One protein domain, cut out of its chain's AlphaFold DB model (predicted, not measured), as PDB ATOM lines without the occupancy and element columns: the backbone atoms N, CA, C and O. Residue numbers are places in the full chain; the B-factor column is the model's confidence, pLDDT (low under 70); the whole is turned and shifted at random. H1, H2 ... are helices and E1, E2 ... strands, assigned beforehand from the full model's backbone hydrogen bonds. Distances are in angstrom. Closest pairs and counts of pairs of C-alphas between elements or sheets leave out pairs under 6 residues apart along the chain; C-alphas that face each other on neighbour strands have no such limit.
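This is residues 232 to 402 of the 402 residues of the protein "RHS repeat-associated protein" of Dysgonomonas hofstadii (UniProt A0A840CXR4). Helix H5 runs through the middle, with the twisted sheet E1 E5 E4 along one side of it and helices H2 and H6 packed on it away from the sheet; H1 stands up from the sheet on the same face as H5. The long H6 folds back beside H5, with residues 395 to 402 sticking out, while H3, H4 and the small hairpin of E2 and E3 lie beyond one end of the sheet. The 171 printed residues include six helices and five strands, in the order H1 H2 E1 E2 E3 E4 E5 H3 H4 H5 H6, class mixed; the larger sheet is mixed, E2 and E3 antiparallel. The whole is compact, with a radius of gyration of the C-alphas of 16.7 A and spans of 58 by 43 by 30 A.

H1, residues 243 to 254, and H2, residues 258 to 268, form a helical hairpin, at an only just steep tilt of 35.4 degrees. E1, residues 273 to 279, is the parallel neighbour of E5, residues 304 to 314, with N 277 and O 311 2.9 A apart. E5 forms a hairpin with E4, residues 292 to 301, with N 297 and O 308 2.8 A apart; E4 bends by 51 degrees at residue 296. E2, residues 283 to 285, and E3, residues 288 to 290, form another hairpin, with N 285 and O 288 2.8 A apart. H3, residues 315 to 326, only grazes the larger sheet with residues 315 to 318, and touches H4, residues 338 to 341, at Ala 325 and Leu 341, the closest C-alphas, 5.1 A apart. H5, residues 348 to 364, is the hub, touching H1, H2, H3 and H6, residues 372 to 400. Its height over the sheet is 9.0 A, and H1 is on the same face, two layers of helices and sheet. H5 and H6 form a helical hairpin at a shallow tilt of 31 degrees; their closest C-alphas, of His 358 and Thr 379, are 4.5 A apart. Each O i to N i+4 pair is within hydrogen-bond range in H1, H2, H3 and H6, and 11 of 13 in H5; H4 is too short for one.

H1 begins at C-alpha 243 (5.791, -27.341, 27.980). From first to last C-alpha, E4 measures 27.0 A, E5 31.4 A, H5 24.1 A and H6 42.7 A. H6 ends at C-alpha 400 (-7.532, -21.007, 58.592).

The printed part has no cut; the C-alphas farthest apart, of Gly 303 and Lys 402, are 62.1 A apart. The link from H3 to H4 is long. Mean pLDDT of the printed part is 75.7, with 44 residues under 70, among them 232 to 244, 298 to 306 and 329 to 337.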
ATOM      1  N   SER A 232       6.646 -39.083  38.179       43.91
ATOM      2  CA  SER A 232       6.700 -39.727  39.497       43.91
ATOM      3  C   SER A 232       6.558 -38.705  40.620       43.91
ATOM      4  O   SER A 232       7.211 -37.662  40.609       43.91
ATOM      5  N   ALA A 233       5.788 -39.048  41.654       34.31
ATOM      6  CA  ALA A 233       5.528 -38.170  42.798       34.31
ATOM      7  C   ALA A 233       6.797 -37.728  43.564       34.31
ATOM      8  O   ALA A 233       6.756 -36.749  44.299       34.31
ATOM      9  N   LYS A 234       7.929 -38.434  43.400       36.22
ATOM     10  CA  LYS A 234       9.220 -38.087  44.022       36.22
ATOM     11  C   LYS A 234      10.176 -37.312  43.108       36.22
ATOM     12  O   LYS A 234      11.085 -36.676  43.628       36.22
ATOM     13  N   LYS A 235      10.037 -37.410  41.778       38.62
ATOM     14  CA  LYS A 235      11.004 -36.847  40.806       38.62
ATOM     15  C   LYS A 235      10.388 -35.852  39.816       38.62
ATOM     16  O   LYS A 235      11.121 -35.290  39.013       38.62
ATOM     17  N   GLY A 236       9.075 -35.629  39.874       44.25
ATOM     18  CA  GLY A 236       8.365 -34.780  38.924       44.25
ATOM     19  C   GLY A 236       8.288 -35.400  37.528       44.25
ATOM     20  O   GLY A 236       8.316 -36.624  37.370       44.25
ATOM     21  N   TRP A 237       8.146 -34.530  36.535       45.16
ATOM     22  CA  TRP A 237       8.048 -34.863  35.116       45.16
ATOM     23  C   TRP A 237       9.378 -35.318  34.534       45.16
ATOM     24  O   TRP A 237      10.421 -34.744  34.844       45.16
ATOM     25  N   SER A 238       9.343 -36.294  33.630       49.38
ATOM     26  CA  SER A 238      10.481 -36.585  32.767       49.38
ATOM     27  C   SER A 238      10.809 -35.358  31.909       49.38
ATOM     28  O   SER A 238       9.917 -34.642  31.452       49.38
ATOM     29  N   GLU A 239      12.096 -35.066  31.709       45.69
ATOM     30  CA  GLU A 239      12.524 -33.794  31.095       45.69
ATOM     31  C   GLU A 239      12.004 -33.592  29.661       45.69
ATOM     32  O   GLU A 239      11.884 -32.448  29.221       45.69
ATOM     33  N   ASN A 240      11.620 -34.678  28.982       48.75
ATOM     34  CA  ASN A 240      11.011 -34.715  27.651       48.75
ATOM     35  C   ASN A 240       9.498 -34.421  27.620       48.75
ATOM     36  O   ASN A 240       8.899 -34.490  26.550       48.75
ATOM     37  N   ALA A 241       8.865 -34.104  28.753       51.28
ATOM     38  CA  ALA A 241       7.510 -33.566  28.745       51.28
ATOM     39  C   ALA A 241       7.503 -32.203  28.021       51.28
ATOM     40  O   ALA A 241       8.289 -31.310  28.371       51.28
ATOM     41  N   SER A 242       6.627 -32.046  27.019       58.28
ATOM     42  CA  SER A 242       6.411 -30.755  26.355       58.28
ATOM     43  C   SER A 242       6.016 -29.697  27.389       58.28
ATOM     44  O   SER A 242       5.547 -30.025  28.483       58.28
ATOM     45  N   LEU A 243       6.216 -28.413  27.076       57.50
ATOM     46  CA  LEU A 243       5.791 -27.341  27.980       57.50
ATOM     47  C   LEU A 243       4.291 -27.455  28.304       57.50
ATOM     48  O   LEU A 243       3.897 -27.223  29.442       57.50
ATOM     49  N   ASP A 244       3.489 -27.895  27.338       69.69
ATOM     50  CA  ASP A 244       2.053 -28.126  27.490       69.69
ATOM     51  C   ASP A 244       1.752 -29.285  28.436       69.69
ATOM     52  O   ASP A 244       0.998 -29.113  29.389       69.69
ATOM     53  N   VAL A 245       2.421 -30.427  28.262       71.12
ATOM     54  CA  VAL A 245       2.321 -31.574  29.176       71.12
ATOM     55  C   VAL A 245       2.767 -31.186  30.589       71.12
ATOM     56  O   VAL A 245       2.122 -31.568  31.562       71.12
ATOM     57  N   LYS A 246       3.834 -30.387  30.730       66.44
ATOM     58  CA  LYS A 246       4.304 -29.873  32.029       66.44
ATOM     59  C   LYS A 246       3.286 -28.924  32.663       66.44
ATOM     60  O   LYS A 246       3.046 -29.035  33.860       66.44
ATOM     61  N   LYS A 247       2.677 -28.017  31.889       65.75
ATOM     62  CA  LYS A 247       1.644 -27.071  32.353       65.75
ATOM     63  C   LYS A 247       0.369 -27.794  32.781       65.75
ATOM     64  O   LYS A 247      -0.104 -27.570  33.892       65.75
ATOM     65  N   ILE A 248      -0.140 -28.687  31.933       80.56
ATOM     66  CA  ILE A 248      -1.286 -29.556  32.225       80.56
ATOM     67  C   ILE A 248      -0.989 -30.389  33.463       80.56
ATOM     68  O   ILE A 248      -1.763 -30.456  34.410       80.56
ATOM     69  N   GLY A 249       0.193 -30.974  33.486       74.38
ATOM     70  CA  GLY A 249       0.674 -31.760  34.583       74.38
ATOM     71  C   GLY A 249       0.754 -31.045  35.917       74.38
ATOM     72  O   GLY A 249       0.338 -31.572  36.949       74.38
ATOM     73  N   TYR A 250       1.300 -29.835  35.889       66.94
ATOM     74  CA  TYR A 250       1.365 -28.948  37.035       66.94
ATOM     75  C   TYR A 250      -0.043 -28.603  37.530       66.94
ATOM     76  O   TYR A 250      -0.323 -28.796  38.711       66.94
ATOM     77  N   ALA A 251      -0.945 -28.198  36.631       75.88
ATOM     78  CA  ALA A 251      -2.351 -27.953  36.947       75.88
ATOM     79  C   ALA A 251      -3.004 -29.167  37.628       75.88
ATOM     80  O   ALA A 251      -3.521 -29.074  38.740       75.88
ATOM     81  N   MET A 252      -2.898 -30.351  37.029       83.88
ATOM     82  CA  MET A 252      -3.525 -31.564  37.559       83.88
ATOM     83  C   MET A 252      -2.951 -32.002  38.918       83.88
ATOM     84  O   MET A 252      -3.660 -32.586  39.736       83.88
ATOM     85  N   MET A 253      -1.670 -31.723  39.181       75.06
ATOM     86  CA  MET A 253      -0.986 -32.155  40.406       75.06
ATOM     87  C   MET A 253      -1.036 -31.137  41.552       75.06
ATOM     88  O   MET A 253      -0.991 -31.540  42.719       75.06
ATOM     89  N   HIS A 254      -1.133 -29.839  41.262       63.44
ATOM     90  CA  HIS A 254      -0.947 -28.778  42.260       63.44
ATOM     91  C   HIS A 254      -2.223 -28.018  42.647       63.44
ATOM     92  O   HIS A 254      -2.209 -27.303  43.648       63.44
ATOM     93  N   THR A 255      -3.353 -28.258  41.978       74.00
ATOM     94  CA  THR A 255      -4.667 -27.696  42.364       74.00
ATOM     95  C   THR A 255      -5.192 -28.224  43.702       74.00
ATOM     96  O   THR A 255      -6.014 -27.599  44.362       74.00
ATOM     97  N   GLY A 256      -4.678 -29.366  44.166       74.06
ATOM     98  CA  GLY A 256      -5.103 -29.997  45.418       74.06
ATOM     99  C   GLY A 256      -6.298 -30.942  45.273       74.06
ATOM    100  O   GLY A 256      -6.586 -31.664  46.226       74.06
ATOM    101  N   SER A 257      -6.911 -31.021  44.087       88.81
ATOM    102  CA  SER A 257      -7.909 -32.041  43.765       88.81
ATOM    103  C   SER A 257      -7.275 -33.439  43.735       88.81
ATOM    104  O   SER A 257      -6.220 -33.665  43.134       88.81
ATOM    105  N   LYS A 258      -7.909 -34.402  44.407       88.62
ATOM    106  CA  LYS A 258      -7.538 -35.822  44.349       88.62
ATOM    107  C   LYS A 258      -8.019 -36.442  43.043       88.62
ATOM    108  O   LYS A 258      -7.306 -37.277  42.482       88.62
ATOM    109  N   THR A 259      -9.180 -36.014  42.553       92.06
ATOM    110  CA  THR A 259      -9.748 -36.473  41.281       92.06
ATOM    111  C   THR A 259      -8.852 -36.095  40.102       92.06
ATOM    112  O   THR A 259      -8.499 -36.973  39.315       92.06
ATOM    113  N   ALA A 260      -8.360 -34.852  40.041       84.00
ATOM    114  CA  ALA A 260      -7.429 -34.406  38.999       84.00
ATOM    115  C   ALA A 260      -6.143 -35.252  38.987       84.00
ATOM    116  O   ALA A 260      -5.744 -35.795  37.957       84.00
ATOM    117  N   LYS A 261      -5.537 -35.478  40.159       82.62
ATOM    118  CA  LYS A 261      -4.354 -36.347  40.297       82.62
ATOM    119  C   LYS A 261      -4.611 -37.770  39.809       82.62
ATOM    120  O   LYS A 261      -3.743 -38.367  39.173       82.62
ATOM    121  N   LYS A 262      -5.783 -38.330  40.123       87.44
ATOM    122  CA  LYS A 262      -6.172 -39.680  39.702       87.44
ATOM    123  C   LYS A 262      -6.288 -39.766  38.181       87.44
ATOM    124  O   LYS A 262      -5.671 -40.655  37.603       87.44
ATOM    125  N   GLN A 263      -7.010 -38.837  37.553       89.44
ATOM    126  CA  GLN A 263      -7.175 -38.796  36.096       89.44
ATOM    127  C   GLN A 263      -5.841 -38.652  35.374       89.44
ATOM    128  O   GLN A 263      -5.530 -39.385  34.439       89.44
ATOM    129  N   PHE A 264      -4.994 -37.769  35.889       84.06
ATOM    130  CA  PHE A 264      -3.669 -37.576  35.342       84.06
ATOM    131  C   PHE A 264      -2.813 -38.857  35.399       84.06
ATOM    132  O   PHE A 264      -2.178 -39.234  34.416       84.06
ATOM    133  N   ASN A 265      -2.848 -39.582  36.520       79.31
ATOM    134  CA  ASN A 265      -2.148 -40.863  36.637       79.31
ATOM    135  C   ASN A 265      -2.708 -41.942  35.698       79.31
ATOM    136  O   ASN A 265      -1.939 -42.793  35.257       79.31
ATOM    137  N   LEU A 266      -4.011 -41.938  35.398       84.25
ATOM    138  CA  LEU A 266      -4.598 -42.875  34.435       84.25
ATOM    139  C   LEU A 266      -4.050 -42.627  33.028       84.25
ATOM    140  O   LEU A 266      -3.560 -43.567  32.409       84.25
ATOM    141  N   MET A 267      -4.028 -41.370  32.571       84.62
ATOM    142  CA  MET A 267      -3.437 -41.016  31.273       84.62
ATOM    143  C   MET A 267      -1.969 -41.450  31.184       84.62
ATOM    144  O   MET A 267      -1.546 -42.037  30.193       84.62
ATOM    145  N   MET A 268      -1.192 -41.233  32.249       71.62
ATOM    146  CA  MET A 268       0.232 -41.584  32.271       71.62
ATOM    147  C   MET A 268       0.531 -43.081  32.256       71.62
ATOM    148  O   MET A 268       1.629 -43.469  31.863       71.62
ATOM    149  N   ASN A 269      -0.407 -43.906  32.717       72.38
ATOM    150  CA  ASN A 269      -0.267 -45.361  32.738       72.38
ATOM    151  C   ASN A 269      -1.082 -46.035  31.626       72.38
ATOM    152  O   ASN A 269      -1.249 -47.255  31.654       72.38
ATOM    153  N   SER A 270      -1.602 -45.261  30.668       73.94
ATOM    154  CA  SER A 270      -2.332 -45.803  29.528       73.94
ATOM    155  C   SER A 270      -1.435 -46.724  28.701       73.94
ATOM    156  O   SER A 270      -0.244 -46.470  28.516       73.94
ATOM    157  N   THR A 271      -2.018 -47.805  28.185       73.19
ATOM    158  CA  THR A 271      -1.343 -48.736  27.268       73.19
ATOM    159  C   THR A 271      -1.258 -48.196  25.840       73.19
ATOM    160  O   THR A 271      -0.588 -48.792  25.005       73.19
ATOM    161  N   HIS A 272      -1.942 -47.084  25.562       70.94
ATOM    162  CA  HIS A 272      -2.022 -46.423  24.265       70.94
ATOM    163  C   HIS A 272      -1.375 -45.035  24.337       70.94
ATOM    164  O   HIS A 272      -1.300 -44.422  25.402       70.94
ATOM    165  N   GLY A 273      -0.899 -44.522  23.202       72.19
ATOM    166  CA  GLY A 273      -0.261 -43.204  23.167       72.19
ATOM    167  C   GLY A 273      -1.271 -42.074  23.370       72.19
ATOM    168  O   GLY A 273      -2.294 -42.060  22.696       72.19
ATOM    169  N   ILE A 274      -0.969 -41.108  24.240       79.62
ATOM    170  CA  ILE A 274      -1.780 -39.897  24.440       79.62
ATOM    171  C   ILE A 274      -0.897 -38.665  24.216       79.62
ATOM    172  O   ILE A 274       0.111 -38.492  24.904       79.62
ATOM    173  N   ASP A 275      -1.279 -37.811  23.270       75.31
ATOM    174  CA  ASP A 275      -0.666 -36.503  23.043       75.31
ATOM    175  C   ASP A 275      -1.491 -35.422  23.747       75.31
ATOM    176  O   ASP A 275      -2.710 -35.389  23.611       75.31
ATOM    177  N   LEU A 276      -0.832 -34.515  24.472       81.12
ATOM    178  CA  LEU A 276      -1.476 -33.370  25.120       81.12
ATOM    179  C   LEU A 276      -0.936 -32.072  24.516       81.12
ATOM    180  O   LEU A 276       0.279 -31.850  24.521       81.12
ATOM    181  N   ILE A 277      -1.830 -31.220  24.019       78.12
ATOM    182  CA  ILE A 277      -1.490 -29.994  23.290       78.12
ATOM    183  C   ILE A 277      -2.304 -28.833  23.861       78.12
ATOM    184  O   ILE A 277      -3.516 -28.958  24.021       78.12
ATOM    185  N   ILE A 278      -1.668 -27.691  24.136       76.94
ATOM    186  CA  ILE A 278      -2.377 -26.447  24.457       76.94
ATOM    187  C   ILE A 278      -2.311 -25.521  23.243       76.94
ATOM    188  O   ILE A 278      -1.236 -25.189  22.752       76.94
ATOM    189  N   LYS A 279      -3.468 -25.047  22.786       79.69
ATOM    190  CA  LYS A 279      -3.593 -24.044  21.730       79.69
ATOM    191  C   LYS A 279      -4.003 -22.700  22.322       79.69
ATOM    192  O   LYS A 279      -4.881 -22.628  23.187       79.69
ATOM    193  N   ASP A 280      -3.373 -21.622  21.868       80.44
ATOM    194  CA  ASP A 280      -3.682 -20.248  22.295       80.44
ATOM    195  C   ASP A 280      -4.746 -19.609  21.394       80.44
ATOM    196  O   ASP A 280      -4.582 -18.523  20.847       80.44
ATOM    197  N   GLU A 281      -5.843 -20.337  21.186       83.19
ATOM    198  CA  GLU A 281      -6.955 -19.902  20.348       83.19
ATOM    199  C   GLU A 281      -8.305 -20.187  21.013       83.19
ATOM    200  O   GLU A 281      -8.401 -20.917  22.004       83.19
ATOM    201  N   LEU A 282      -9.355 -19.564  20.473       82.50
ATOM    202  CA  LEU A 282     -10.740 -19.852  20.833       82.50
ATOM    203  C   LEU A 282     -11.273 -20.951  19.920       82.50
ATOM    204  O   LEU A 282     -11.310 -20.771  18.702       82.50
ATOM    205  N   ARG A 283     -11.798 -22.024  20.507       81.56
ATOM    206  CA  ARG A 283     -12.598 -23.000  19.765       81.56
ATOM    207  C   ARG A 283     -14.071 -22.655  19.887       81.56
ATOM    208  O   ARG A 283     -14.601 -22.644  20.993       81.56
ATOM    209  N   LYS A 284     -14.725 -22.370  18.758       77.56
ATOM    210  CA  LYS A 284     -16.160 -22.064  18.685       77.56
ATOM    211  C   LYS A 284     -16.917 -23.217  18.036       77.56
ATOM    212  O   LYS A 284     -16.622 -23.571  16.900       77.56
ATOM    213  N   GLU A 285     -17.935 -23.719  18.720       67.38
ATOM    214  CA  GLU A 285     -18.899 -24.692  18.206       67.38
ATOM    215  C   GLU A 285     -20.308 -24.100  18.321       67.38
ATOM    216  O   GLU A 285     -20.969 -24.131  19.361       67.38
ATOM    217  N   GLY A 286     -20.755 -23.461  17.237       70.25
ATOM    218  CA  GLY A 286     -22.016 -22.721  17.218       70.25
ATOM    219  C   GLY A 286     -22.031 -21.575  18.240       70.25
ATOM    220  O   GLY A 286     -21.282 -20.610  18.105       70.25
ATOM    221  N   HIS A 287     -22.907 -21.678  19.245       63.00
ATOM    222  CA  HIS A 287     -23.051 -20.698  20.337       63.00
ATOM    223  C   HIS A 287     -22.268 -21.062  21.609       63.00
ATOM    224  O   HIS A 287     -22.445 -20.410  22.642       63.00
ATOM    225  N   TYR A 288     -21.441 -22.106  21.552       65.94
ATOM    226  CA  TYR A 288     -20.590 -22.535  22.651       65.94
ATOM    227  C   TYR A 288     -19.126 -22.335  22.270       65.94
ATOM    228  O   TYR A 288     -18.740 -22.440  21.105       65.94
ATOM    229  N   ILE A 289     -18.305 -22.024  23.263       74.25
ATOM    230  CA  ILE A 289     -16.866 -22.257  23.165       74.25
ATOM    231  C   ILE A 289     -16.574 -23.588  23.843       74.25
ATOM    232  O   ILE A 289     -17.311 -23.953  24.757       74.25
ATOM    233  N   ALA A 290     -15.538 -24.289  23.391       79.44
ATOM    234  CA  ALA A 290     -15.065 -25.532  23.995       79.44
ATOM    235  C   ALA A 290     -13.686 -25.307  24.628       79.44
ATOM    236  O   ALA A 290     -12.818 -24.659  24.031       79.44
ATOM    237  N   GLY A 291     -13.503 -25.806  25.851       80.56
ATOM    238  CA  GLY A 291     -12.243 -25.723  26.593       80.56
ATOM    239  C   GLY A 291     -11.236 -26.806  26.210       80.56
ATOM    240  O   GLY A 291     -10.030 -26.559  26.263       80.56
ATOM    241  N   GLY A 292     -11.727 -27.970  25.792       86.88
ATOM    242  CA  GLY A 292     -10.947 -29.137  25.407       86.88
ATOM    243  C   GLY A 292     -11.602 -29.885  24.249       86.88
ATOM    244  O   GLY A 292     -12.752 -29.615  23.897       86.88
ATOM    245  N   TRP A 293     -10.826 -30.746  23.598       84.25
ATOM    246  CA  TRP A 293     -11.330 -31.719  22.641       84.25
ATOM    247  C   TRP A 293     -10.389 -32.911  22.522       84.25
ATOM    248  O   TRP A 293      -9.170 -32.736  22.422       84.25
ATOM    249  N   THR A 294     -10.955 -34.109  22.416       85.69
ATOM    250  CA  THR A 294     -10.196 -35.347  22.244       85.69
ATOM    251  C   THR A 294     -10.452 -35.981  20.877       85.69
ATOM    252  O   THR A 294     -11.587 -36.126  20.430       85.69
ATOM    253  N   TYR A 295      -9.377 -36.389  20.206       79.62
ATOM    254  CA  TYR A 295      -9.405 -37.123  18.942       79.62
ATOM    255  C   TYR A 295      -8.811 -38.516  19.126       79.62
ATOM    256  O   TYR A 295      -7.743 -38.651  19.720       79.62
ATOM    257  N   GLN A 296      -9.452 -39.538  18.560       80.44
ATOM    258  CA  GLN A 296      -8.866 -40.870  18.420       80.44
ATOM    259  C   GLN A 296      -8.178 -41.001  17.054       80.44
ATOM    260  O   GLN A 296      -8.700 -40.563  16.031       80.44
ATOM    261  N   GLY A 297      -7.008 -41.631  17.028       73.88
ATOM    262  CA  GLY A 297      -6.255 -41.928  15.815       73.88
ATOM    263  C   GLY A 297      -5.387 -43.175  15.963       73.88
ATOM    264  O   GLY A 297      -5.464 -43.896  16.957       73.88
ATOM    265  N   PHE A 298      -4.516 -43.410  14.982       68.44
ATOM    266  CA  PHE A 298      -3.598 -44.551  14.953       68.44
ATOM    267  C   PHE A 298      -2.161 -44.073  14.730       68.44
ATOM    268  O   PHE A 298      -1.909 -43.226  13.869       68.44
ATOM    269  N   LYS A 299      -1.206 -44.617  15.488       60.00
ATOM    270  CA  LYS A 299       0.232 -44.389  15.295       60.00
ATOM    271  C   LYS A 299       0.909 -45.694  14.907       60.00
ATOM    272  O   LYS A 299       0.827 -46.680  15.633       60.00
ATOM    273  N   SER A 300       1.627 -45.673  13.787       47.44
ATOM    274  CA  SER A 300       2.404 -46.828  13.343       47.44
ATOM    275  C   SER A 300       3.734 -46.897  14.093       47.44
ATOM    276  O   SER A 300       4.523 -45.948  14.078       47.44
ATOM    277  N   SER A 301       3.984 -48.023  14.755       46.25
ATOM    278  CA  SER A 301       5.230 -48.332  15.456       46.25
ATOM    279  C   SER A 301       5.673 -49.746  15.087       46.25
ATOM    280  O   SER A 301       4.927 -50.707  15.252       46.25
ATOM    281  N   ASN A 302       6.884 -49.896  14.535       42.34
ATOM    282  CA  ASN A 302       7.433 -51.188  14.088       42.34
ATOM    283  C   ASN A 302       6.503 -52.003  13.156       42.34
ATOM    284  O   ASN A 302       6.489 -53.232  13.210       42.34
ATOM    285  N   GLY A 303       5.721 -51.331  12.301       45.00
ATOM    286  CA  GLY A 303       4.806 -51.986  11.357       45.00
ATOM    287  C   GLY A 303       3.493 -52.487  11.970       45.00
ATOM    288  O   GLY A 303       2.793 -53.263  11.324       45.00
ATOM    289  N   LYS A 304       3.160 -52.065  13.197       51.00
ATOM    290  CA  LYS A 304       1.841 -52.249  13.814       51.00
ATOM    291  C   LYS A 304       1.207 -50.894  14.096       51.00
ATOM    292  O   LYS A 304       1.875 -50.000  14.616       51.00
ATOM    293  N   ASP A 305      -0.072 -50.768  13.770       66.50
ATOM    294  CA  ASP A 305      -0.856 -49.585  14.101       66.50
ATOM    295  C   ASP A 305      -1.417 -49.743  15.514       66.50
ATOM    296  O   ASP A 305      -2.176 -50.668  15.801       66.50
ATOM    297  N   GLU A 306      -0.997 -48.853  16.406       68.19
ATOM    298  CA  GLU A 306      -1.476 -48.785  17.782       68.19
ATOM    299  C   GLU A 306      -2.439 -47.606  17.916       68.19
ATOM    300  O   GLU A 306      -2.187 -46.514  17.392       68.19
ATOM    301  N   THR A 307      -3.553 -47.816  18.618       71.69
ATOM    302  CA  THR A 307      -4.497 -46.742  18.938       71.69
ATOM    303  C   THR A 307      -3.781 -45.645  19.721       71.69
ATOM    304  O   THR A 307      -2.950 -45.906  20.594       71.69
ATOM    305  N   SER A 308      -4.094 -44.398  19.395       78.56
ATOM    306  CA  SER A 308      -3.571 -43.223  20.080       78.56
ATOM    307  C   SER A 308      -4.638 -42.144  20.182       78.56
ATOM    308  O   SER A 308      -5.549 -42.101  19.359       78.56
ATOM    309  N   TYR A 309      -4.500 -41.261  21.160       81.00
ATOM    310  CA  TYR A 309      -5.398 -40.137  21.369       81.00
ATOM    311  C   TYR A 309      -4.627 -38.824  21.356       81.00
ATOM    312  O   TYR A 309      -3.482 -38.766  21.804       81.00
ATOM    313  N   THR A 310      -5.275 -37.765  20.887       81.44
ATOM    314  CA  THR A 310      -4.775 -36.393  20.981       81.44
ATOM    315  C   THR A 310      -5.790 -35.557  21.734       81.44
ATOM    316  O   THR A 310      -6.922 -35.418  21.278       81.44
ATOM    317  N   VAL A 311      -5.374 -34.990  22.862       88.00
ATOM    318  CA  VAL A 311      -6.151 -34.028  23.642       88.00
ATOM    319  C   VAL A 311      -5.654 -32.628  23.322       88.00
ATOM    320  O   VAL A 311      -4.495 -32.286  23.575       88.00
ATOM    321  N   GLU A 312      -6.541 -31.805  22.787       87.94
ATOM    322  CA  GLU A 312      -6.294 -30.397  22.525       87.94
ATOM    323  C   GLU A 312      -7.024 -29.539  23.549       87.94
ATOM    324  O   GLU A 312      -8.235 -29.635  23.702       87.94
ATOM    325  N   ILE A 313      -6.290 -28.665  24.227       90.75
ATOM    326  CA  ILE A 313      -6.827 -27.736  25.212       90.75
ATOM    327  C   ILE A 313      -6.730 -26.315  24.672       90.75
ATOM    328  O   ILE A 313      -5.657 -25.853  24.289       90.75
ATOM    329  N   TYR A 314      -7.836 -25.585  24.688       88.62
ATOM    330  CA  TYR A 314      -7.939 -24.259  24.091       88.62
ATOM    331  C   TYR A 314      -7.816 -23.186  25.167       88.62
ATOM    332  O   TYR A 314      -8.798 -22.732  25.752       88.62
ATOM    333  N   SER A 315      -6.583 -22.764  25.447       82.00
ATOM    334  CA  SER A 315      -6.293 -21.793  26.507       82.00
ATOM    335  C   SER A 315      -6.973 -20.433  26.300       82.00
ATOM    336  O   SER A 315      -7.352 -19.796  27.286       82.00
ATOM    337  N   GLY A 316      -7.226 -20.025  25.051       82.12
ATOM    338  CA  GLY A 316      -8.054 -18.860  24.739       82.12
ATOM    339  C   GLY A 316      -9.499 -19.021  25.222       82.12
ATOM    340  O   GLY A 316     -10.055 -18.093  25.815       82.12
ATOM    341  N   SER A 317     -10.089 -20.212  25.054       87.69
ATOM    342  CA  SER A 317     -11.428 -20.538  25.574       87.69
ATOM    343  C   SER A 317     -11.462 -20.517  27.103       87.69
ATOM    344  O   SER A 317     -12.372 -19.929  27.682       87.69
ATOM    345  N   ILE A 318     -10.438 -21.069  27.766       88.19
ATOM    346  CA  ILE A 318     -10.340 -21.078  29.239       88.19
ATOM    347  C   ILE A 318     -10.326 -19.656  29.799       88.19
ATOM    348  O   ILE A 318     -11.099 -19.328  30.700       88.19
ATOM    349  N   ARG A 319      -9.481 -18.781  29.237       85.06
ATOM    350  CA  ARG A 319      -9.426 -17.367  29.640       85.06
ATOM    351  C   ARG A 319     -10.778 -16.686  29.464       85.06
ATOM    352  O   ARG A 319     -11.164 -15.873  30.300       85.06
ATOM    353  N   LYS A 320     -11.509 -17.038  28.404       85.62
ATOM    354  CA  LYS A 320     -12.834 -16.485  28.148       85.62
ATOM    355  C   LYS A 320     -13.873 -16.962  29.163       85.62
ATOM    356  O   LYS A 320     -14.663 -16.138  29.618       85.62
ATOM    357  N   TYR A 321     -13.858 -18.236  29.562       85.25
ATOM    358  CA  TYR A 321     -14.735 -18.725  30.634       85.25
ATOM    359  C   TYR A 321     -14.490 -17.990  31.947       85.25
ATOM    360  O   TYR A 321     -15.449 -17.532  32.561       85.25
ATOM    361  N   LEU A 322     -13.223 -17.829  32.339       85.62
ATOM    362  CA  LEU A 322     -12.850 -17.111  33.558       85.62
ATOM    363  C   LEU A 322     -13.339 -15.658  33.526       85.62
ATOM    364  O   LEU A 322     -13.983 -15.204  34.469       85.62
ATOM    365  N   GLU A 323     -13.134 -14.960  32.404       84.88
ATOM    366  CA  GLU A 323     -13.616 -13.588  32.215       84.88
ATOM    367  C   GLU A 323     -15.149 -13.484  32.354       84.88
ATOM    368  O   GLU A 323     -15.670 -12.575  33.009       84.88
ATOM    369  N   VAL A 324     -15.887 -14.404  31.723       81.38
ATOM    370  CA  VAL A 324     -17.358 -14.425  31.757       81.38
ATOM    371  C   VAL A 324     -17.872 -14.763  33.157       81.38
ATOM    372  O   VAL A 324     -18.803 -14.107  33.639       81.38
ATOM    373  N   ALA A 325     -17.246 -15.733  33.827       81.88
ATOM    374  CA  ALA A 325     -17.587 -16.143  35.182       81.88
ATOM    375  C   ALA A 325     -17.399 -14.990  36.180       81.88
ATOM    376  O   ALA A 325     -18.332 -14.671  36.920       81.88
ATOM    377  N   GLU A 326     -16.245 -14.310  36.151       80.56
ATOM    378  CA  GLU A 326     -15.942 -13.160  37.019       80.56
ATOM    379  C   GLU A 326     -16.965 -12.034  36.876       80.56
ATOM    380  O   GLU A 326     -17.448 -11.482  37.868       80.56
ATOM    381  N   LYS A 327     -17.336 -11.704  35.637       77.12
ATOM    382  CA  LYS A 327     -18.270 -10.606  35.363       77.12
ATOM    383  C   LYS A 327     -19.725 -10.972  35.665       77.12
ATOM    384  O   LYS A 327     -20.583 -10.093  35.570       77.12
ATOM    385  N   LYS A 328     -20.025 -12.248  35.967       71.88
ATOM    386  CA  LYS A 328     -21.393 -12.816  36.000       71.88
ATOM    387  C   LYS A 328     -22.225 -12.370  34.790       71.88
ATOM    388  O   LYS A 328     -23.443 -12.198  34.872       71.88
ATOM    389  N   ALA A 329     -21.545 -12.091  33.683       56.22
ATOM    390  CA  ALA A 329     -22.124 -11.384  32.562       56.22
ATOM    391  C   ALA A 329     -22.739 -12.403  31.612       56.22
ATOM    392  O   ALA A 329     -22.122 -13.412  31.281       56.22
ATOM    393  N   LYS A 330     -23.949 -12.116  31.130       55.84
ATOM    394  CA  LYS A 330     -24.477 -12.788  29.943       55.84
ATOM    395  C   LYS A 330     -23.661 -12.286  28.750       55.84
ATOM    396  O   LYS A 330     -23.938 -11.204  28.239       55.84
ATOM    397  N   ASP A 331     -22.620 -13.014  28.360       58.06
ATOM    398  CA  ASP A 331     -21.903 -12.726  27.118       58.06
ATOM    399  C   ASP A 331     -22.839 -13.058  25.938       58.06
ATOM    400  O   ASP A 331     -23.353 -14.169  25.858       58.06
ATOM    401  N   PRO A 332     -23.120 -12.126  25.015       57.16
ATOM    402  CA  PRO A 332     -24.013 -12.391  23.885       57.16
ATOM    403  C   PRO A 332     -23.512 -13.504  22.945       57.16
ATOM    404  O   PRO A 332     -24.303 -14.036  22.170       57.16
ATOM    405  N   ASN A 333     -22.228 -13.879  23.017       57.56
ATOM    406  CA  ASN A 333     -21.623 -14.968  22.244       57.56
ATOM    407  C   ASN A 333     -21.570 -16.311  22.993       57.56
ATOM    408  O   ASN A 333     -21.143 -17.303  22.408       57.56
ATOM    409  N   LEU A 334     -21.964 -16.341  24.266       59.81
ATOM    410  CA  LEU A 334     -21.868 -17.495  25.157       59.81
ATOM    411  C   LEU A 334     -23.167 -17.581  25.946       59.81
ATOM    412  O   LEU A 334     -23.455 -16.736  26.794       59.81
ATOM    413  N   LYS A 335     -23.983 -18.603  25.682       56.94
ATOM    414  CA  LYS A 335     -25.153 -18.838  26.536       56.94
ATOM    415  C   LYS A 335     -24.676 -18.959  27.986       56.94
ATOM    416  O   LYS A 335     -23.644 -19.574  28.240       56.94
ATOM    417  N   ALA A 336     -25.410 -18.348  28.917       53.78
ATOM    418  CA  ALA A 336     -25.143 -18.469  30.346       53.78
ATOM    419  C   ALA A 336     -25.412 -19.918  30.787       53.78
ATOM    420  O   ALA A 336     -26.504 -20.243  31.245       53.78
ATOM    421  N   ASP A 337     -24.436 -20.786  30.549       65.62
ATOM    422  CA  ASP A 337     -24.371 -22.146  31.055       65.62
ATOM    423  C   ASP A 337     -23.953 -22.071  32.527       65.62
ATOM    424  O   ASP A 337     -22.947 -21.439  32.866       65.62
ATOM    425  N   GLU A 338     -24.736 -22.681  33.416       73.19
ATOM    426  CA  GLU A 338     -24.466 -22.682  34.857       73.19
ATOM    427  C   GLU A 338     -23.094 -23.289  35.189       73.19
ATOM    428  O   GLU A 338     -22.482 -22.902  36.186       73.19
ATOM    429  N   ARG A 339     -22.552 -24.163  34.331       75.56
ATOM    430  CA  ARG A 339     -21.209 -24.736  34.500       75.56
ATOM    431  C   ARG A 339     -20.110 -23.685  34.407       75.56
ATOM    432  O   ARG A 339     -19.152 -23.753  35.168       75.56
ATOM    433  N   ILE A 340     -20.280 -22.649  33.580       77.38
ATOM    434  CA  ILE A 340     -19.316 -21.538  33.496       77.38
ATOM    435  C   ILE A 340     -19.221 -20.817  34.848       77.38
ATOM    436  O   ILE A 340     -18.140 -20.396  35.250       77.38
ATOM    437  N   LEU A 341     -20.318 -20.727  35.609       79.31
ATOM    438  CA  LEU A 341     -20.302 -20.097  36.933       79.31
ATOM    439  C   LEU A 341     -19.473 -20.879  37.959       79.31
ATOM    440  O   LEU A 341     -19.008 -20.277  38.927       79.31
ATOM    441  N   LYS A 342     -19.232 -22.180  37.749       82.56
ATOM    442  CA  LYS A 342     -18.341 -22.970  38.615       82.56
ATOM    443  C   LYS A 342     -16.873 -22.542  38.503       82.56
ATOM    444  O   LYS A 342     -16.103 -22.797  39.427       82.56
ATOM    445  N   TYR A 343     -16.513 -21.822  37.436       84.81
ATOM    446  CA  TYR A 343     -15.183 -21.243  37.237       84.81
ATOM    447  C   TYR A 343     -14.969 -19.904  37.967       84.81
ATOM    448  O   TYR A 343     -13.872 -19.344  37.921       84.81
ATOM    449  N   LEU A 344     -15.983 -19.369  38.659       84.62
ATOM    450  CA  LEU A 344     -15.858 -18.122  39.415       84.62
ATOM    451  C   LEU A 344     -14.783 -18.238  40.509       84.62
ATOM    452  O   LEU A 344     -14.858 -19.106  41.377       84.62
ATOM    453  N   GLY A 345     -13.819 -17.313  40.503       80.31
ATOM    454  CA  GLY A 345     -12.747 -17.270  41.501       80.31
ATOM    455  C   GLY A 345     -11.688 -18.365  41.331       80.31
ATOM    456  O   GLY A 345     -10.897 -18.585  42.252       80.31
ATOM    457  N   LEU A 346     -11.669 -19.056  40.189       84.00
ATOM    458  CA  LEU A 346     -10.577 -19.947  39.811       84.00
ATOM    459  C   LEU A 346      -9.462 -19.181  39.106       84.00
ATOM    460  O   LEU A 346      -9.708 -18.203  38.403       84.00
ATOM    461  N   ASP A 347      -8.231 -19.653  39.269       84.44
ATOM    462  CA  ASP A 347      -7.139 -19.252  38.394       84.44
ATOM    463  C   ASP A 347      -7.108 -20.096  37.107       84.44
ATOM    464  O   ASP A 347      -7.852 -21.065  36.918       84.44
ATOM    465  N   PHE A 348      -6.226 -19.710  36.185       81.69
ATOM    466  CA  PHE A 348      -6.071 -20.399  34.909       81.69
ATOM    467  C   PHE A 348      -5.686 -21.879  35.055       81.69
ATOM    468  O   PHE A 348      -6.175 -22.706  34.290       81.69
ATOM    469  N   PHE A 349      -4.813 -22.232  36.002       74.56
ATOM    470  CA  PHE A 349      -4.352 -23.609  36.181       74.56
ATOM    471  C   PHE A 349      -5.417 -24.489  36.845       74.56
ATOM    472  O   PHE A 349      -5.512 -25.671  36.530       74.56
ATOM    473  N   GLU A 350      -6.245 -23.927  37.719       85.31
ATOM    474  CA  GLU A 350      -7.405 -24.610  38.299       85.31
ATOM    475  C   GLU A 350      -8.465 -24.923  37.247       85.31
ATOM    476  O   GLU A 350      -8.922 -26.064  37.151       85.31
ATOM    477  N   ALA A 351      -8.782 -23.944  36.400       87.06
ATOM    478  CA  ALA A 351      -9.676 -24.141  35.267       87.06
ATOM    479  C   ALA A 351      -9.109 -25.158  34.261       87.06
ATOM    480  O   ALA A 351      -9.823 -26.041  33.788       87.06
ATOM    481  N   LEU A 352      -7.803 -25.078  33.980       86.50
ATOM    482  CA  LEU A 352      -7.093 -26.031  33.128       86.50
ATOM    483  C   LEU A 352      -7.188 -27.465  33.666       86.50
ATOM    484  O   LEU A 352      -7.387 -28.388  32.883       86.50
ATOM    485  N   ALA A 353      -7.064 -27.668  34.979       84.50
ATOM    486  CA  ALA A 353      -7.149 -29.001  35.573       84.50
ATOM    487  C   ALA A 353      -8.547 -29.623  35.443       84.50
ATOM    488  O   ALA A 353      -8.657 -30.816  35.177       84.50
ATOM    489  N   ALA A 354      -9.608 -28.830  35.613       93.00
ATOM    490  CA  ALA A 354     -10.979 -29.312  35.452       93.00
ATOM    491  C   ALA A 354     -11.224 -29.814  34.019       93.00
ATOM    492  O   ALA A 354     -11.633 -30.958  33.823       93.00
ATOM    493  N   ILE A 355     -10.846 -29.003  33.029       92.31
ATOM    494  CA  ILE A 355     -11.022 -29.318  31.606       92.31
ATOM    495  C   ILE A 355     -10.144 -30.500  31.185       92.31
ATOM    496  O   ILE A 355     -10.598 -31.394  30.489       92.31
ATOM    497  N   VAL A 356      -8.889 -30.575  31.627       92.25
ATOM    498  CA  VAL A 356      -8.058 -31.752  31.316       92.25
ATOM    499  C   VAL A 356      -8.622 -33.006  31.984       92.25
ATOM    500  O   VAL A 356      -8.568 -34.084  31.400       92.25
ATOM    501  N   GLY A 357      -9.146 -32.894  33.207       92.06
ATOM    502  CA  GLY A 357      -9.797 -34.008  33.890       92.06
ATOM    503  C   GLY A 357     -10.990 -34.556  33.112       92.06
ATOM    504  O   GLY A 357     -11.136 -35.773  33.042       92.06
ATOM    505  N   HIS A 358     -11.771 -33.668  32.493       91.75
ATOM    506  CA  HIS A 358     -12.833 -34.011  31.551       91.75
ATOM    507  C   HIS A 358     -12.278 -34.822  30.370       91.75
ATOM    508  O   HIS A 358     -12.649 -35.979  30.172       91.75
ATOM    509  N   GLU A 359     -11.322 -34.253  29.631       91.62
ATOM    510  CA  GLU A 359     -10.763 -34.882  28.426       91.62
ATOM    511  C   GLU A 359     -10.040 -36.208  28.712       91.62
ATOM    512  O   GLU A 359     -10.036 -37.129  27.894       91.62
ATOM    513  N   ALA A 360      -9.458 -36.352  29.905       89.88
ATOM    514  CA  ALA A 360      -8.776 -37.571  30.323       89.88
ATOM    515  C   ALA A 360      -9.695 -38.801  30.272       89.88
ATOM    516  O   ALA A 360      -9.229 -39.895  29.935       89.88
ATOM    517  N   VAL A 361     -10.991 -38.638  30.553       89.38
ATOM    518  CA  VAL A 361     -11.967 -39.735  30.520       89.38
ATOM    519  C   VAL A 361     -12.096 -40.300  29.105       89.38
ATOM    520  O   VAL A 361     -12.022 -41.518  28.934       89.38
ATOM    521  N   HIS A 362     -12.144 -39.435  28.087       85.88
ATOM    522  CA  HIS A 362     -12.199 -39.850  26.682       85.88
ATOM    523  C   HIS A 362     -10.965 -40.646  26.237       85.88
ATOM    524  O   HIS A 362     -11.060 -41.449  25.314       85.88
ATOM    525  N   THR A 363      -9.815 -40.454  26.886       84.25
ATOM    526  CA  THR A 363      -8.566 -41.157  26.536       84.25
ATOM    527  C   THR A 363      -8.312 -42.438  27.328       84.25
ATOM    528  O   THR A 363      -7.456 -43.236  26.945       84.25
ATOM    529  N   THR A 364      -8.996 -42.620  28.462       81.31
ATOM    530  CA  THR A 364      -8.685 -43.682  29.435       81.31
ATOM    531  C   THR A 364      -9.785 -44.729  29.578       81.31
ATOM    532  O   THR A 364      -9.510 -45.809  30.101       81.31
ATOM    533  N   GLN A 365     -11.003 -44.445  29.112       76.69
ATOM    534  CA  GLN A 365     -12.101 -45.411  29.062       76.69
ATOM    535  C   GLN A 365     -12.176 -46.127  27.705       76.69
ATOM    536  O   GLN A 365     -11.840 -45.559  26.666       76.69
ATOM    537  N   ASP A 366     -12.599 -47.395  27.716       65.81
ATOM    538  CA  ASP A 366     -12.721 -48.213  26.505       65.81
ATOM    539  C   ASP A 366     -14.075 -47.980  25.820       65.81
ATOM    540  O   ASP A 366     -15.093 -48.576  26.189       65.81
ATOM    541  N   HIS A 367     -14.050 -47.140  24.784       63.19
ATOM    542  CA  HIS A 367     -15.187 -46.799  23.918       63.19
ATOM    543  C   HIS A 367     -15.813 -48.004  23.202       63.19
ATOM    544  O   HIS A 367     -16.915 -47.898  22.680       63.19
ATOM    545  N   ASN A 368     -15.158 -49.172  23.176       60.81
ATOM    546  CA  ASN A 368     -15.764 -50.380  22.606       60.81
ATOM    547  C   ASN A 368     -16.739 -51.073  23.570       60.81
ATOM    548  O   ASN A 368     -17.446 -51.998  23.169       60.81
ATOM    549  N   THR A 369     -16.736 -50.684  24.847       61.81
ATOM    550  CA  THR A 369     -17.474 -51.376  25.918       61.81
ATOM    551  C   THR A 369     -18.432 -50.479  26.697       61.81
ATOM    552  O   THR A 369     -19.235 -50.996  27.473       61.81
ATOM    553  N   ILE A 370     -18.366 -49.161  26.490       70.19
ATOM    554  CA  ILE A 370     -19.173 -48.148  27.179       70.19
ATOM    555  C   ILE A 370     -19.822 -47.259  26.114       70.19
ATOM    556  O   ILE A 370     -19.170 -46.917  25.131       70.19
ATOM    557  N   ASP A 371     -21.097 -46.916  26.302       76.56
ATOM    558  CA  ASP A 371     -21.851 -46.050  25.390       76.56
ATOM    559  C   ASP A 371     -21.321 -44.602  25.425       76.56
ATOM    560  O   ASP A 371     -20.925 -44.110  26.485       76.56
ATOM    561  N   GLU A 372     -21.337 -43.901  24.287       74.56
ATOM    562  CA  GLU A 372     -20.811 -42.529  24.168       74.56
ATOM    563  C   GLU A 372     -21.525 -41.564  25.130       74.56
ATOM    564  O   GLU A 372     -20.884 -40.710  25.743       74.56
ATOM    565  N   GLU A 373     -22.834 -41.749  25.335       76.38
ATOM    566  CA  GLU A 373     -23.631 -40.921  26.248       76.38
ATOM    567  C   GLU A 373     -23.219 -41.107  27.723       76.38
ATOM    568  O   GLU A 373     -23.253 -40.160  28.514       76.38
ATOM    569  N   ASP A 374     -22.802 -42.317  28.104       74.62
ATOM    570  CA  ASP A 374     -22.336 -42.615  29.461       74.62
ATOM    571  C   ASP A 374     -20.908 -42.101  29.692       74.62
ATOM    572  O   ASP A 374     -20.590 -41.623  30.786       74.62
ATOM    573  N   ILE A 375     -20.062 -42.123  28.655       75.06
ATOM    574  CA  ILE A 375     -18.732 -41.502  28.687       75.06
ATOM    575  C   ILE A 375     -18.872 -39.988  28.861       75.06
ATOM    576  O   ILE A 375     -18.200 -39.414  29.717       75.06
ATOM    577  N   GLU A 376     -19.773 -39.350  28.112       79.44
ATOM    578  CA  GLU A 376     -20.000 -37.906  28.188       79.44
ATOM    579  C   GLU A 376     -20.611 -37.475  29.533       79.44
ATOM    580  O   GLU A 376     -20.220 -36.458  30.102       79.44
ATOM    581  N   LYS A 377     -21.504 -38.269  30.136       80.25
ATOM    582  CA  LYS A 377     -21.932 -38.020  31.529       80.25
ATOM    583  C   LYS A 377     -20.760 -38.138  32.504       80.25
ATOM    584  O   LYS A 377     -20.587 -37.279  33.370       80.25
ATOM    585  N   GLY A 378     -19.932 -39.167  32.337       80.44
ATOM    586  CA  GLY A 378     -18.764 -39.406  33.180       80.44
ATOM    587  C   GLY A 378     -17.711 -38.296  33.102       80.44
ATOM    588  O   GLY A 378     -17.063 -38.003  34.109       80.44
ATOM    589  N   THR A 379     -17.542 -37.646  31.948       85.25
ATOM    590  CA  THR A 379     -16.572 -36.554  31.786       85.25
ATOM    591  C   THR A 379     -16.986 -35.313  32.579       85.25
ATOM    592  O   THR A 379     -16.177 -34.780  33.347       85.25
ATOM    593  N   TYR A 380     -18.260 -34.912  32.500       87.44
ATOM    594  CA  TYR A 380     -18.789 -33.786  33.275       87.44
ATOM    595  C   TYR A 380     -18.820 -34.064  34.784       87.44
ATOM    596  O   TYR A 380     -18.532 -33.166  35.574       87.44
ATOM    597  N   GLU A 381     -19.103 -35.299  35.214       88.88
ATOM    598  CA  GLU A 381     -19.021 -35.670  36.635       88.88
ATOM    599  C   GLU A 381     -17.599 -35.518  37.194       88.88
ATOM    600  O   GLU A 381     -17.413 -35.052  38.322       88.88
ATOM    601  N   ILE A 382     -16.584 -35.899  36.417       92.00
ATOM    602  CA  ILE A 382     -15.177 -35.748  36.803       92.00
ATOM    603  C   ILE A 382     -14.776 -34.274  36.869       92.00
ATOM    604  O   ILE A 382     -14.121 -33.873  37.834       92.00
ATOM    605  N   GLU A 383     -15.175 -33.475  35.881       91.12
ATOM    606  CA  GLU A 383     -14.948 -32.029  35.868       91.12
ATOM    607  C   GLU A 383     -15.547 -31.367  37.120       91.12
ATOM    608  O   GLU A 383     -14.848 -30.673  37.861       91.12
ATOM    609  N   ASP A 384     -16.811 -31.673  37.418       91.38
ATOM    610  CA  ASP A 384     -17.534 -31.151  38.577       91.38
ATOM    611  C   ASP A 384     -16.877 -31.538  39.907       91.38
ATOM    612  O   ASP A 384     -16.720 -30.698  40.796       91.38
ATOM    613  N   GLN A 385     -16.432 -32.790  40.043       93.25
ATOM    614  CA  GLN A 385     -15.715 -33.243  41.236       93.25
ATOM    615  C   GLN A 385     -14.400 -32.484  41.444       93.25
ATOM    616  O   GLN A 385     -14.064 -32.144  42.581       93.25
ATOM    617  N   ILE A 386     -13.647 -32.217  40.371       93.50
ATOM    618  CA  ILE A 386     -12.394 -31.454  40.450       93.50
ATOM    619  C   ILE A 386     -12.678 -30.029  40.929       93.50
ATOM    620  O   ILE A 386     -12.020 -29.554  41.860       93.50
ATOM    621  N   LEU A 387     -13.679 -29.371  40.340       92.38
ATOM    622  CA  LEU A 387     -14.086 -28.011  40.697       92.38
ATOM    623  C   LEU A 387     -14.525 -27.924  42.169       92.38
ATOM    624  O   LEU A 387     -14.050 -27.059  42.909       92.38
ATOM    625  N   ASP A 388     -15.354 -28.862  42.629       93.06
ATOM    626  CA  ASP A 388     -15.826 -28.924  44.014       93.06
ATOM    627  C   ASP A 388     -14.685 -29.123  45.022       93.06
ATOM    628  O   ASP A 388     -14.676 -28.515  46.099       93.06
ATOM    629  N   GLU A 389     -13.717 -29.987  44.708       93.88
ATOM    630  CA  GLU A 389     -12.552 -30.224  45.562       93.88
ATOM    631  C   GLU A 389     -11.664 -28.978  45.683       93.88
ATOM    632  O   GLU A 389     -11.217 -28.651  46.788       93.88
ATOM    633  N   ILE A 390     -11.447 -28.261  44.575       91.31
ATOM    634  CA  ILE A 390     -10.682 -27.006  44.552       91.31
ATOM    635  C   ILE A 390     -11.385 -25.940  45.400       91.31
ATOM    636  O   ILE A 390     -10.770 -25.343  46.286       91.31
ATOM    637  N   GLN A 391     -12.692 -25.743  45.206       89.50
ATOM    638  CA  GLN A 391     -13.457 -24.748  45.962       89.50
ATOM    639  C   GLN A 391     -13.506 -25.055  47.467       89.50
ATOM    640  O   GLN A 391     -13.377 -24.146  48.290       89.50
ATOM    641  N   LYS A 392     -13.662 -26.330  47.857       90.81
ATOM    642  CA  LYS A 392     -13.620 -26.748  49.272       90.81
ATOM    643  C   LYS A 392     -12.273 -26.436  49.917       90.81
ATOM    644  O   LYS A 392     -12.241 -25.984  51.060       90.81
ATOM    645  N   LYS A 393     -11.172 -26.655  49.194       87.00
ATOM    646  CA  LYS A 393      -9.823 -26.338  49.674       87.00
ATOM    647  C   LYS A 393      -9.656 -24.834  49.911       87.00
ATOM    648  O   LYS A 393      -9.221 -24.460  50.994       87.00
ATOM    649  N   LYS A 394     -10.070 -23.990  48.959       83.38
ATOM    650  CA  LYS A 394      -9.987 -22.526  49.107       83.38
ATOM    651  C   LYS A 394     -10.764 -22.013  50.316       83.38
ATOM    652  O   LYS A 394     -10.220 -21.256  51.109       83.38
ATOM    653  N   LYS A 395     -12.001 -22.485  50.514       87.00
ATOM    654  CA  LYS A 395     -12.806 -22.116  51.694       87.00
ATOM    655  C   LYS A 395     -12.101 -22.466  53.003       87.00
ATOM    656  O   LYS A 395     -12.077 -21.654  53.919       87.00
ATOM    657  N   LYS A 396     -11.480 -23.645  53.068       84.75
ATOM    658  CA  LYS A 396     -10.717 -24.074  54.242       84.75
ATOM    659  C   LYS A 396      -9.482 -23.193  54.490       84.75
ATOM    660  O   LYS A 396      -9.226 -22.827  55.628       84.75
ATOM    661  N   GLU A 397      -8.745 -22.820  53.444       80.81
ATOM    662  CA  GLU A 397      -7.587 -21.915  53.552       80.81
ATOM    663  C   GLU A 397      -7.996 -20.488  53.969       80.81
ATOM    664  O   GLU A 397      -7.261 -19.820  54.693       80.81
ATOM    665  N   GLU A 398      -9.174 -20.015  53.559       79.94
ATOM    666  CA  GLU A 398      -9.735 -18.734  54.010       79.94
ATOM    667  C   GLU A 398     -10.205 -18.765  55.473       79.94
ATOM    668  O   GLU A 398     -10.128 -17.745  56.158       79.94
ATOM    669  N   GLU A 399     -10.702 -19.909  55.948       80.31
ATOM    670  CA  GLU A 399     -11.095 -20.123  57.347       80.31
ATOM    671  C   GLU A 399      -9.883 -20.265  58.278       80.31
ATOM    672  O   GLU A 399      -9.946 -19.807  59.411       80.31
ATOM    673  N   GLU A 400      -8.776 -20.855  57.814       74.50
ATOM    674  CA  GLU A 400      -7.532 -21.007  58.592       74.50
ATOM    675  C   GLU A 400      -6.697 -19.712  58.678       74.50
ATOM    676  O   GLU A 400      -5.861 -19.580  59.571       74.50
ATOM    677  N   ASN A 401      -6.918 -18.757  57.768       63.44
ATOM    678  CA  ASN A 401      -6.230 -17.456  57.730       63.44
ATOM    679  C   ASN A 401      -7.022 -16.302  58.385       63.44
ATOM    680  O   ASN A 401      -6.553 -15.160  58.372       63.44
ATOM    681  N   LYS A 402      -8.214 -16.579  58.926       59.38
ATOM    682  CA  LYS A 402      -9.028 -15.659  59.738       59.38
ATOM    683  C   LYS A 402      -8.910 -16.013  61.212       59.38
ATOM    684  O   LYS A 402      -8.966 -15.061  62.023       59.38
TER     685      LYS A 402